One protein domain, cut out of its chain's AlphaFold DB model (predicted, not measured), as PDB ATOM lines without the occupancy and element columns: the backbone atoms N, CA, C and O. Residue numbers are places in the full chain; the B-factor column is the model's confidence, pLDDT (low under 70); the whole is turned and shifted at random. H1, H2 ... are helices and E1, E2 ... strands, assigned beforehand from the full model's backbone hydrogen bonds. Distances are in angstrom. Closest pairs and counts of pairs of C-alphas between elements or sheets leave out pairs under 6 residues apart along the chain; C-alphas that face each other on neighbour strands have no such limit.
ATOM      1  N   THR A  13     245.255 353.754 464.563       92.88
ATOM      2  CA  THR A  13     245.343 353.502 466.007       92.88
ATOM      3  C   THR A  13     243.964 353.630 466.645       92.88
ATOM      4  O   THR A  13     243.218 354.552 466.320       92.88
ATOM      5  N   LEU A  14     243.641 352.737 467.582       92.19
ATOM      6  CA  LEU A  14     242.444 352.852 468.415       92.19
ATOM      7  C   LEU A  14     242.737 353.730 469.632       92.19
ATOM      8  O   LEU A  14     243.749 353.545 470.310       92.19
ATOM      9  N   VAL A  15     241.842 354.672 469.907       92.38
ATOM     10  CA  VAL A  15     241.901 355.570 471.065       92.38
ATOM     11  C   VAL A  15     240.534 355.626 471.720       92.38
ATOM     12  O   VAL A  15     239.537 355.344 471.064       92.38
ATOM     13  N   SER A  16     240.507 356.006 472.994       93.69
ATOM     14  CA  SER A  16     239.267 356.257 473.712       93.69
ATOM     15  C   SER A  16     239.203 357.714 474.149       93.69
ATOM     16  O   SER A  16     240.202 358.254 474.635       93.69
ATOM     17  N   VAL A  17     238.060 358.362 473.933       93.31
ATOM     18  CA  VAL A  17     237.874 359.795 474.189       93.31
ATOM     19  C   VAL A  17     236.569 360.063 474.946       93.31
ATOM     20  O   VAL A  17     235.546 359.437 474.662       93.31
ATOM     21  N   PRO A  18     236.569 361.001 475.912       96.00
ATOM     22  CA  PRO A  18     235.335 361.450 476.538       96.00
ATOM     23  C   PRO A  18     234.498 362.261 475.540       96.00
ATOM     24  O   PRO A  18     235.027 363.063 474.768       96.00
ATOM     25  N   ILE A  19     233.181 362.072 475.570       95.94
ATOM     26  CA  ILE A  19     232.223 362.810 474.742       95.94
ATOM     27  C   ILE A  19     230.935 363.040 475.530       95.94
ATOM     28  O   ILE A  19     230.439 362.137 476.197       95.94
ATOM     29  N   ASN A  20     230.367 364.243 475.469       97.25
ATOM     30  CA  ASN A  20     229.051 364.486 476.060       97.25
ATOM     31  C   ASN A  20     227.925 363.951 475.153       97.25
ATOM     32  O   ASN A  20     228.112 363.769 473.946       97.25
ATOM     33  N   GLY A  21     226.747 363.703 475.724       96.94
ATOM     34  CA  GLY A  21     225.619 363.144 474.973       96.94
ATOM     35  C   GLY A  21     225.166 364.011 473.800       96.94
ATOM     36  O   GLY A  21     224.813 363.482 472.749       96.94
ATOM     37  N   GLU A  22     225.231 365.337 473.930       97.38
ATOM     38  CA  GLU A  22     224.894 366.256 472.839       97.38
ATOM     39  C   GLU A  22     225.813 366.062 471.620       97.38
ATOM     40  O   GLU A  22     225.346 365.964 470.483       97.38
ATOM     41  N   ASN A  23     227.125 365.976 471.839       97.19
ATOM     42  CA  ASN A  23     228.093 365.766 470.768       97.19
ATOM     43  C   ASN A  23     228.022 364.343 470.217       97.19
ATOM     44  O   ASN A  23     228.201 364.165 469.012       97.19
ATOM     45  N   LEU A  24     227.713 363.351 471.054       96.75
ATOM     46  CA  LEU A  24     227.453 361.989 470.594       96.75
ATOM     47  C   LEU A  24     226.241 361.947 469.654       96.75
ATOM     48  O   LEU A  24     226.322 361.350 468.583       96.75
ATOM     49  N   LEU A  25     225.154 362.644 469.994       97.12
ATOM     50  CA  LEU A  25     223.983 362.754 469.124       97.12
ATOM     51  C   LEU A  25     224.325 363.449 467.801       97.12
ATOM     52  O   LEU A  25     223.997 362.935 466.737       97.12
ATOM     53  N   LYS A  26     225.053 364.574 467.846       97.44
ATOM     54  CA  LYS A  26     225.528 365.267 466.631       97.44
ATOM     55  C   LYS A  26     226.414 364.373 465.766       97.44
ATOM     56  O   LYS A  26     226.343 364.431 464.539       97.44
ATOM     57  N   TYR A  27     227.259 363.558 466.392       96.62
ATOM     58  CA  TYR A  27     228.100 362.605 465.684       96.62
ATOM     59  C   TYR A  27     227.257 361.527 464.997       96.62
ATOM     60  O   TYR A  27     227.439 361.301 463.804       96.62
ATOM     61  N   LEU A  28     226.279 360.940 465.694       97.12
ATOM     62  CA  LEU A  28     225.321 359.991 465.116       97.12
ATOM     63  C   LEU A  28     224.530 360.605 463.950       97.12
ATOM     64  O   LEU A  28     224.408 359.977 462.901       97.12
ATOM     65  N   GLU A  29     224.059 361.847 464.080       97.88
ATOM     66  CA  GLU A  29     223.372 362.575 463.001       97.88
ATOM     67  C   GLU A  29     224.258 362.743 461.761       97.88
ATOM     68  O   GLU A  29     223.809 362.563 460.625       97.88
ATOM     69  N   LYS A  30     225.554 363.015 461.965       97.00
ATOM     70  CA  LYS A  30     226.531 363.081 460.873       97.00
ATOM     71  C   LYS A  30     226.679 361.733 460.162       97.00
ATOM     72  O   LYS A  30     226.763 361.721 458.936       97.00
ATOM     73  N   GLN A  31     226.656 360.617 460.894       96.94
ATOM     74  CA  GLN A  31     226.641 359.279 460.286       96.94
ATOM     75  C   GLN A  31     225.328 359.018 459.537       96.94
ATOM     76  O   GLN A  31     225.331 358.470 458.436       96.94
ATOM     77  N   GLY A  32     224.202 359.492 460.079       96.94
ATOM     78  CA  GLY A  32     222.891 359.443 459.435       96.94
ATOM     79  C   GLY A  32     222.846 360.157 458.081       96.94
ATOM     80  O   GLY A  32     222.076 359.747 457.212       96.94
ATOM     81  N   ALA A  33     223.692 361.169 457.854       97.12
ATOM     82  CA  ALA A  33     223.808 361.892 456.582       97.12
ATOM     83  C   ALA A  33     224.343 361.036 455.416       97.12
ATOM     84  O   ALA A  33     224.230 361.450 454.259       97.12
ATOM     85  N   TYR A  34     224.912 359.857 455.703       97.88
ATOM     86  CA  TYR A  34     225.375 358.905 454.690       97.88
ATOM     87  C   TYR A  34     224.239 358.385 453.799       97.88
ATOM     88  O   TYR A  34     224.456 358.107 452.622       97.88
ATOM     89  N   TYR A  35     223.018 358.300 454.324       97.06
ATOM     90  CA  TYR A  35     221.837 357.912 453.556       97.06
ATOM     91  C   TYR A  35     221.203 359.131 452.873       97.06
ATOM     92  O   TYR A  35     221.223 360.238 453.416       97.06
ATOM     93  N   ASN A  36     220.602 358.962 451.699       96.75
ATOM     94  CA  ASN A  36     219.763 360.017 451.126       96.75
ATOM     95  C   ASN A  36     218.396 360.044 451.817       96.75
ATOM     96  O   ASN A  36     217.978 359.061 452.428       96.75
ATOM     97  N   GLN A  37     217.719 361.192 451.753       96.69
ATOM     98  CA  GLN A  37     216.363 361.295 452.283       96.69
ATOM     99  C   GLN A  37     215.396 360.565 451.352       96.69
ATOM    100  O   GLN A  37     215.366 360.883 450.162       96.69
ATOM    101  N   THR A  38     214.610 359.638 451.899       95.38
ATOM    102  CA  THR A  38     213.644 358.851 451.120       95.38
ATOM    103  C   THR A  38     212.649 359.757 450.405       95.38
ATOM    104  O   THR A  38     212.039 360.630 451.029       95.38
ATOM    105  N   GLN A  39     212.462 359.520 449.110       93.88
ATOM    106  CA  GLN A  39     211.419 360.125 448.288       93.88
ATOM    107  C   GLN A  39     210.230 359.165 448.109       93.88
ATOM    108  O   GLN A  39     210.395 357.952 448.248       93.88
ATOM    109  N   PRO A  40     209.012 359.669 447.820       91.75
ATOM    110  CA  PRO A  40     207.812 358.832 447.701       91.75
ATOM    111  C   PRO A  40     207.897 357.693 446.673       91.75
ATOM    112  O   PRO A  40     207.164 356.715 446.786       91.75
ATOM    113  N   ASP A  41     208.752 357.830 445.663       92.56
ATOM    114  CA  ASP A  41     208.957 356.897 444.557       92.56
ATOM    115  C   ASP A  41     210.215 356.023 444.702       92.56
ATOM    116  O   ASP A  41     210.487 355.183 443.840       92.56
ATOM    117  N   ASP A  42     210.961 356.164 445.802       93.38
ATOM    118  CA  ASP A  42     212.143 355.347 446.057       93.38
ATOM    119  C   ASP A  42     211.762 353.878 446.300       93.38
ATOM    120  O   ASP A  42     211.039 353.531 447.235       93.38
ATOM    121  N   LEU A  43     212.324 352.981 445.488       92.88
ATOM    122  CA  LEU A  43     212.188 351.528 445.670       92.88
ATOM    123  C   LEU A  43     213.206 350.956 446.664       92.88
ATOM    124  O   LEU A  43     213.016 349.865 447.202       92.88
ATOM    125  N   THR A  44     214.319 351.661 446.872       94.12
ATOM    126  CA  THR A  44     215.456 351.200 447.674       94.12
ATOM    127  C   THR A  44     216.114 352.362 448.397       94.12
ATOM    128  O   THR A  44     216.147 353.476 447.882       94.12
ATOM    129  N   VAL A  45     216.746 352.076 449.535       94.69
ATOM    130  CA  VAL A  45     217.623 353.036 450.212       94.69
ATOM    131  C   VAL A  45     218.807 353.384 449.309       94.69
ATOM    132  O   VAL A  45     219.466 352.493 448.773       94.69
ATOM    133  N   SER A  46     219.092 354.676 449.167       94.88
ATOM    134  CA  SER A  46     220.245 355.177 448.419       94.88
ATOM    135  C   SER A  46     221.237 355.906 449.332       94.88
ATOM    136  O   SER A  46     220.897 356.357 450.429       94.88
ATOM    137  N   PHE A  47     222.490 355.994 448.884       96.56
ATOM    138  CA  PHE A  47     223.606 356.550 449.653       96.56
ATOM    139  C   PHE A  47     224.083 357.873 449.056       96.56
ATOM    140  O   PHE A  47     224.046 358.071 447.838       96.56
ATOM    141  N   ASN A  48     224.560 358.772 449.909       96.38
ATOM    142  CA  ASN A  48     225.075 360.073 449.519       96.38
ATOM    143  C   ASN A  48     226.457 359.920 448.850       96.38
ATOM    144  O   ASN A  48     227.430 359.591 449.534       96.38
ATOM    145  N   PRO A  49     226.601 360.205 447.540       96.31
ATOM    146  CA  PRO A  49     227.851 359.971 446.809       96.31
ATOM    147  C   PRO A  49     229.001 360.893 447.247       96.31
ATOM    148  O   PRO A  49     230.162 360.618 446.940       96.31
ATOM    149  N   ASN A  50     228.697 361.977 447.968       96.75
ATOM    150  CA  ASN A  50     229.697 362.910 448.486       96.75
ATOM    151  C   ASN A  50     230.343 362.423 449.792       96.75
ATOM    152  O   ASN A  50     231.364 362.970 450.210       96.75
ATOM    153  N   ILE A  51     229.777 361.396 450.434       95.94
ATOM    154  CA  ILE A  51     230.315 360.810 451.659       95.94
ATOM    155  C   ILE A  51     231.004 359.500 451.300       95.94
ATOM    156  O   ILE A  51     230.403 358.543 450.817       95.94
ATOM    157  N   ARG A  52     232.315 359.459 451.528       94.94
ATOM    158  CA  ARG A  52     233.098 358.241 451.332       94.94
ATOM    159  C   ARG A  52     232.738 357.225 452.409       94.94
ATOM    160  O   ARG A  52     232.664 357.588 453.574       94.94
ATOM    161  N   VAL A  53     232.603 355.956 452.025       92.56
ATOM    162  CA  VAL A  53     232.189 354.867 452.933       92.56
ATOM    163  C   VAL A  53     233.082 354.755 454.172       92.56
ATOM    164  O   VAL A  53     232.587 354.496 455.253       92.56
ATOM    165  N   TYR A  54     234.387 355.014 454.050       92.50
ATOM    166  CA  TYR A  54     235.310 354.981 455.194       92.50
ATOM    167  C   TYR A  54     235.121 356.137 456.197       92.50
ATOM    168  O   TYR A  54     235.785 356.146 457.225       92.50
ATOM    169  N   ASN A  55     234.269 357.122 455.884       94.69
ATOM    170  CA  ASN A  55     233.845 358.191 456.793       94.69
ATOM    171  C   ASN A  55     232.448 357.926 457.388       94.69
ATOM    172  O   ASN A  55     231.900 358.821 458.029       94.69
ATOM    173  N   TYR A  56     231.849 356.766 457.101       95.94
ATOM    174  CA  TYR A  56     230.620 356.303 457.730       95.94
ATOM    175  C   TYR A  56     230.972 355.307 458.836       95.94
ATOM    176  O   TYR A  56     231.566 354.261 458.574       95.94
ATOM    177  N   ASP A  57     230.577 355.638 460.059       95.00
ATOM    178  CA  ASP A  57     230.824 354.845 461.254       95.00
ATOM    179  C   ASP A  57     229.546 354.162 461.735       95.00
ATOM    180  O   ASP A  57     228.471 354.763 461.817       95.00
ATOM    181  N   MET A  58     229.693 352.898 462.123       92.19
ATOM    182  CA  MET A  58     228.669 352.140 462.834       92.19
ATOM    183  C   MET A  58     229.046 352.107 464.312       92.19
ATOM    184  O   MET A  58     230.122 351.623 464.663       92.19
ATOM    185  N   ILE A  59     228.174 352.629 465.175       92.00
ATOM    186  CA  ILE A  59     228.463 352.764 466.605       92.00
ATOM    187  C   ILE A  59     227.777 351.638 467.370       92.00
ATOM    188  O   ILE A  59     226.570 351.448 467.263       92.00
ATOM    189  N   SER A  60     228.562 350.906 468.156       92.19
ATOM    190  CA  SER A  60     228.074 349.889 469.088       92.19
ATOM    191  C   SER A  60     227.975 350.465 470.502       92.19
ATOM    192  O   SER A  60     228.740 351.355 470.862       92.19
ATOM    193  N   GLY A  61     227.061 349.933 471.317       92.50
ATOM    194  CA  GLY A  61     226.817 350.400 472.691       92.50
ATOM    195  C   GLY A  61     225.790 351.532 472.801       92.50
ATOM    196  O   GLY A  61     225.428 351.917 473.909       92.50
ATOM    197  N   VAL A  62     225.286 352.022 471.665       95.12
ATOM    198  CA  VAL A  62     224.138 352.927 471.587       95.12
ATOM    199  C   VAL A  62     223.061 352.246 470.748       95.12
ATOM    200  O   VAL A  62     223.308 351.899 469.596       95.12
ATOM    201  N   ASP A  63     221.866 352.080 471.302       96.75
ATOM    202  CA  ASP A  63     220.690 351.651 470.551       96.75
ATOM    203  C   ASP A  63     220.039 352.886 469.931       96.75
ATOM    204  O   ASP A  63     219.664 353.807 470.649       96.75
ATOM    205  N   TYR A  64     219.894 352.938 468.611       96.50
ATOM    206  CA  TYR A  64     219.253 354.063 467.929       96.50
ATOM    207  C   TYR A  64     218.605 353.616 466.621       96.50
ATOM    208  O   TYR A  64     218.923 352.563 466.065       96.50
ATOM    209  N   LYS A  65     217.691 354.437 466.106       97.12
ATOM    210  CA  LYS A  65     217.105 354.278 464.773       97.12
ATOM    211  C   LYS A  65     217.485 355.474 463.912       97.12
ATOM    212  O   LYS A  65     217.515 356.601 464.401       97.12
ATOM    213  N   ILE A  66     217.735 355.226 462.632       97.06
ATOM    214  CA  ILE A  66     217.938 356.276 461.631       97.06
ATOM    215  C   ILE A  66     216.660 356.380 460.799       97.06
ATOM    216  O   ILE A  66     216.379 355.516 459.968       97.06
ATOM    217  N   ASP A  67     215.883 357.432 461.023       97.31
ATOM    218  CA  ASP A  67     214.715 357.771 460.219       97.31
ATOM    219  C   ASP A  67     215.139 358.623 459.017       97.31
ATOM    220  O   ASP A  67     215.256 359.847 459.083       97.31
ATOM    221  N   ILE A  68     215.385 357.954 457.895       96.56
ATOM    222  CA  ILE A  68     215.820 358.592 456.647       96.56
ATOM    223  C   ILE A  68     214.694 359.340 455.915       96.56
ATOM    224  O   ILE A  68     214.963 359.963 454.892       96.56
ATOM    225  N   SER A  69     213.454 359.333 456.419       95.62
ATOM    226  CA  SER A  69     212.396 360.208 455.894       95.62
ATOM    227  C   SER A  69     212.561 361.663 456.351       95.62
ATOM    228  O   SER A  69     212.055 362.583 455.704       95.62
ATOM    229  N   LYS A  70     213.314 361.883 457.437       96.75
ATOM    230  CA  LYS A  70     213.581 363.196 458.029       96.75
ATOM    231  C   LYS A  70     214.776 363.907 457.378       96.75
ATOM    232  O   LYS A  70     215.676 363.251 456.826       96.75
ATOM    233  N   PRO A  71     214.817 365.252 457.446       97.12
ATOM    234  CA  PRO A  71     215.971 366.016 456.987       97.12
ATOM    235  C   PRO A  71     217.244 365.621 457.750       97.12
ATOM    236  O   PRO A  71     217.202 365.154 458.888       97.12
ATOM    237  N   VAL A  72     218.397 365.799 457.101       96.88
ATOM    238  CA  VAL A  72     219.710 365.578 457.728       96.88
ATOM    239  C   VAL A  72     219.836 366.446 458.981       96.88
ATOM    240  O   VAL A  72     219.578 367.645 458.918       96.88
ATOM    241  N   GLY A  73     220.273 365.848 460.092       96.25
ATOM    242  CA  GLY A  73     220.376 366.517 461.392       96.25
ATOM    243  C   GLY A  73     219.206 366.234 462.337       96.25
ATOM    244  O   GLY A  73     219.299 366.596 463.506       96.25
ATOM    245  N   GLU A  74     218.144 365.581 461.857       97.50
ATOM    246  CA  GLU A  74     216.974 365.191 462.657       97.50
ATOM    247  C   GLU A  74     216.615 363.700 462.496       97.50
ATOM    248  O   GLU A  74     215.466 363.298 462.700       97.50
ATOM    249  N   ARG A  75     217.563 362.859 462.068       97.94
ATOM    250  CA  ARG A  75     217.295 361.464 461.678       97.94
ATOM    251  C   ARG A  75     217.400 360.479 462.828       97.94
ATOM    252  O   ARG A  75     216.791 359.414 462.761       97.94
ATOM    253  N   ILE A  76     218.186 360.778 463.852       97.81
ATOM    254  CA  ILE A  76     218.425 359.865 464.963       97.81
ATOM    255  C   ILE A  76     217.236 359.925 465.918       97.81
ATOM    256  O   ILE A  76     216.927 360.961 466.506       97.81
ATOM    257  N   VAL A  77     216.559 358.790 466.086       97.38
ATOM    258  CA  VAL A  77     215.422 358.646 467.001       97.38
ATOM    259  C   VAL A  77     215.637 357.474 467.953       97.38
ATOM    260  O   VAL A  77     216.345 356.518 467.637       97.38
ATOM    261  N   ASP A  78     215.014 357.558 469.130       96.62
ATOM    262  CA  ASP A  78     215.087 356.547 470.191       96.62
ATOM    263  C   ASP A  78     216.519 356.184 470.637       96.62
ATOM    264  O   ASP A  78     216.766 355.034 470.996       96.62
ATOM    265  N   ALA A  79     217.454 357.145 470.637       96.94
ATOM    266  CA  ALA A  79     218.832 356.914 471.073       96.94
ATOM    267  C   ALA A  79     218.900 356.558 472.571       96.94
ATOM    268  O   ALA A  79     218.436 357.326 473.423       96.94
ATOM    269  N   LYS A  80     219.484 355.401 472.892       97.50
ATOM    270  CA  LYS A  80     219.594 354.855 474.247       97.50
ATOM    271  C   LYS A  80     220.960 354.235 474.505       97.50
ATOM    272  O   LYS A  80     221.562 353.650 473.614       97.50
ATOM    273  N   ILE A  81     221.408 354.318 475.751       95.94
ATOM    274  CA  ILE A  81     222.601 353.641 476.266       95.94
ATOM    275  C   ILE A  81     222.171 352.877 477.515       95.94
ATOM    276  O   ILE A  81     221.517 353.446 478.391       95.94
ATOM    277  N   ASP A  82     222.468 351.578 477.570       93.44
ATOM    278  CA  ASP A  82     222.034 350.673 478.647       93.44
ATOM    279  C   ASP A  82     220.513 350.729 478.913       93.44
ATOM    280  O   ASP A  82     220.038 350.719 480.050       93.44
ATOM    281  N   GLY A  83     219.725 350.854 477.840       95.38
ATOM    282  CA  GLY A  83     218.264 350.969 477.892       95.38
ATOM    283  C   GLY A  83     217.726 352.325 478.366       95.38
ATOM    284  O   GLY A  83     216.516 352.551 478.282       95.38
ATOM    285  N   GLN A  84     218.588 353.242 478.813       96.56
ATOM    286  CA  GLN A  84     218.212 354.596 479.220       96.56
ATOM    287  C   GLN A  84     218.308 355.569 478.042       96.56
ATOM    288  O   GLN A  84     219.232 355.436 477.240       96.56
ATOM    289  N   PRO A  85     217.400 356.556 477.918       97.38
ATOM    290  CA  PRO A  85     217.531 357.611 476.918       97.38
ATOM    291  C   PRO A  85     218.895 358.299 476.999       97.38
ATOM    292  O   PRO A  85     219.407 358.539 478.093       97.38
ATOM    293  N   LEU A  86     219.464 358.627 475.839       96.56
ATOM    294  CA  LEU A  86     220.702 359.395 475.756       96.56
ATOM    295  C   LEU A  86     220.529 360.743 476.471       96.56
ATOM    296  O   LEU A  86     219.768 361.597 476.024       96.56
ATOM    297  N   ASP A  87     221.250 360.930 477.575       97.19
ATOM    298  CA  ASP A  87     221.291 362.195 478.310       97.19
ATOM    299  C   ASP A  87     222.302 363.153 477.649       97.19
ATOM    300  O   ASP A  87     223.493 362.820 477.629       97.19
ATOM    301  N   PRO A  88     221.876 364.326 477.134       95.31
ATOM    302  CA  PRO A  88     222.760 365.282 476.471       95.31
ATOM    303  C   PRO A  88     223.872 365.849 477.364       95.31
ATOM    304  O   PRO A  88     224.941 366.190 476.855       95.31
ATOM    305  N   ALA A  89     223.626 365.965 478.673       96.00
ATOM    306  CA  ALA A  89     224.545 366.578 479.629       96.00
ATOM    307  C   ALA A  89     225.528 365.572 480.245       96.00
ATOM    308  O   ALA A  89     226.550 365.971 480.806       96.00
ATOM    309  N   LYS A  90     225.234 364.273 480.146       96.56
ATOM    310  CA  LYS A  90     226.095 363.208 480.662       96.56
ATOM    311  C   LYS A  90     227.332 363.023 479.782       96.56
ATOM    312  O   LYS A  90     227.258 363.114 478.556       96.56
ATOM    313  N   GLU A  91     228.463 362.729 480.419       96.56
ATOM    314  CA  GLU A  91     229.676 362.286 479.734       96.56
ATOM    315  C   GLU A  91     229.669 360.771 479.514       96.56
ATOM    316  O   GLU A  91     229.315 359.981 480.394       96.56
ATOM    317  N   TYR A  92     230.098 360.389 478.321       94.94
ATOM    318  CA  TYR A  92     230.306 359.027 477.863       94.94
ATOM    319  C   TYR A  92     231.745 358.877 477.382       94.94
ATOM    320  O   TYR A  92     232.519 359.833 477.317       94.94
ATOM    321  N   THR A  93     232.104 357.654 477.026       93.62
ATOM    322  CA  THR A  93     233.408 357.325 476.472       93.62
ATOM    323  C   THR A  93     233.183 356.561 475.181       93.62
ATOM    324  O   THR A  93     232.443 355.577 475.181       93.62
ATOM    325  N   ILE A  94     233.787 357.049 474.099       88.56
ATOM    326  CA  ILE A  94     233.801 356.390 472.787       88.56
ATOM    327  C   ILE A  94     235.213 355.958 472.417       88.56
ATOM    328  O   ILE A  94     236.172 356.484 473.036       88.56
TER     329      ILE A  94
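This is residues 13 to 94 of the 94 residues of the protein "5_nucleotid_C domain-containing protein" of Aequorivita lutea (UniProt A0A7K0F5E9). With little regular structure, the domain has one helix, H1, packed on the hairpin E2 and E3, a small strand pair E1 and E4 near H1's first residues, and a long loop, residues 33 to 62. The printed part has 82 residues with one named helix and four named strands, in the order E1 H1 E2 E3 E4. Both two-stranded sheets are antiparallel; the class is mixed, with 28 residues in named elements. It is only just compact, close to loose (radius of gyration of the C-alphas 13.8 A), spanning 41 by 30 by 17 A.

E2 is residues 63 to 66 and E3 residues 76 to 81, 13.6 A long. H1, residues 21 to 32, is 16.2 A long. E1, residues 18 to 20, begins at C-alpha 18 (235.335, 361.450, 476.538); E4, residues 91 to 93, ends at C-alpha 93 (233.408, 357.325, 476.472).

The hairpin E2 and E3 is antiparallel at 173 degrees, with N 65 and O 77 within hydrogen-bond range at 2.9 A. The closest C-alphas of H1 and E3, Glu 29 and Ile 76, are 6.0 A apart. In H1 every O i to N i+4 pair is within hydrogen-bond range. E1 and E4 are antiparallel at 139 degrees; N 92 and O 19 are 2.8 A apart.

The farthest C-alphas, Thr 13 and Asp 41, are 42.4 A apart. The link H1 to E2 is long, 30 residues. The printed part has no cut, and no printed residue is under 70.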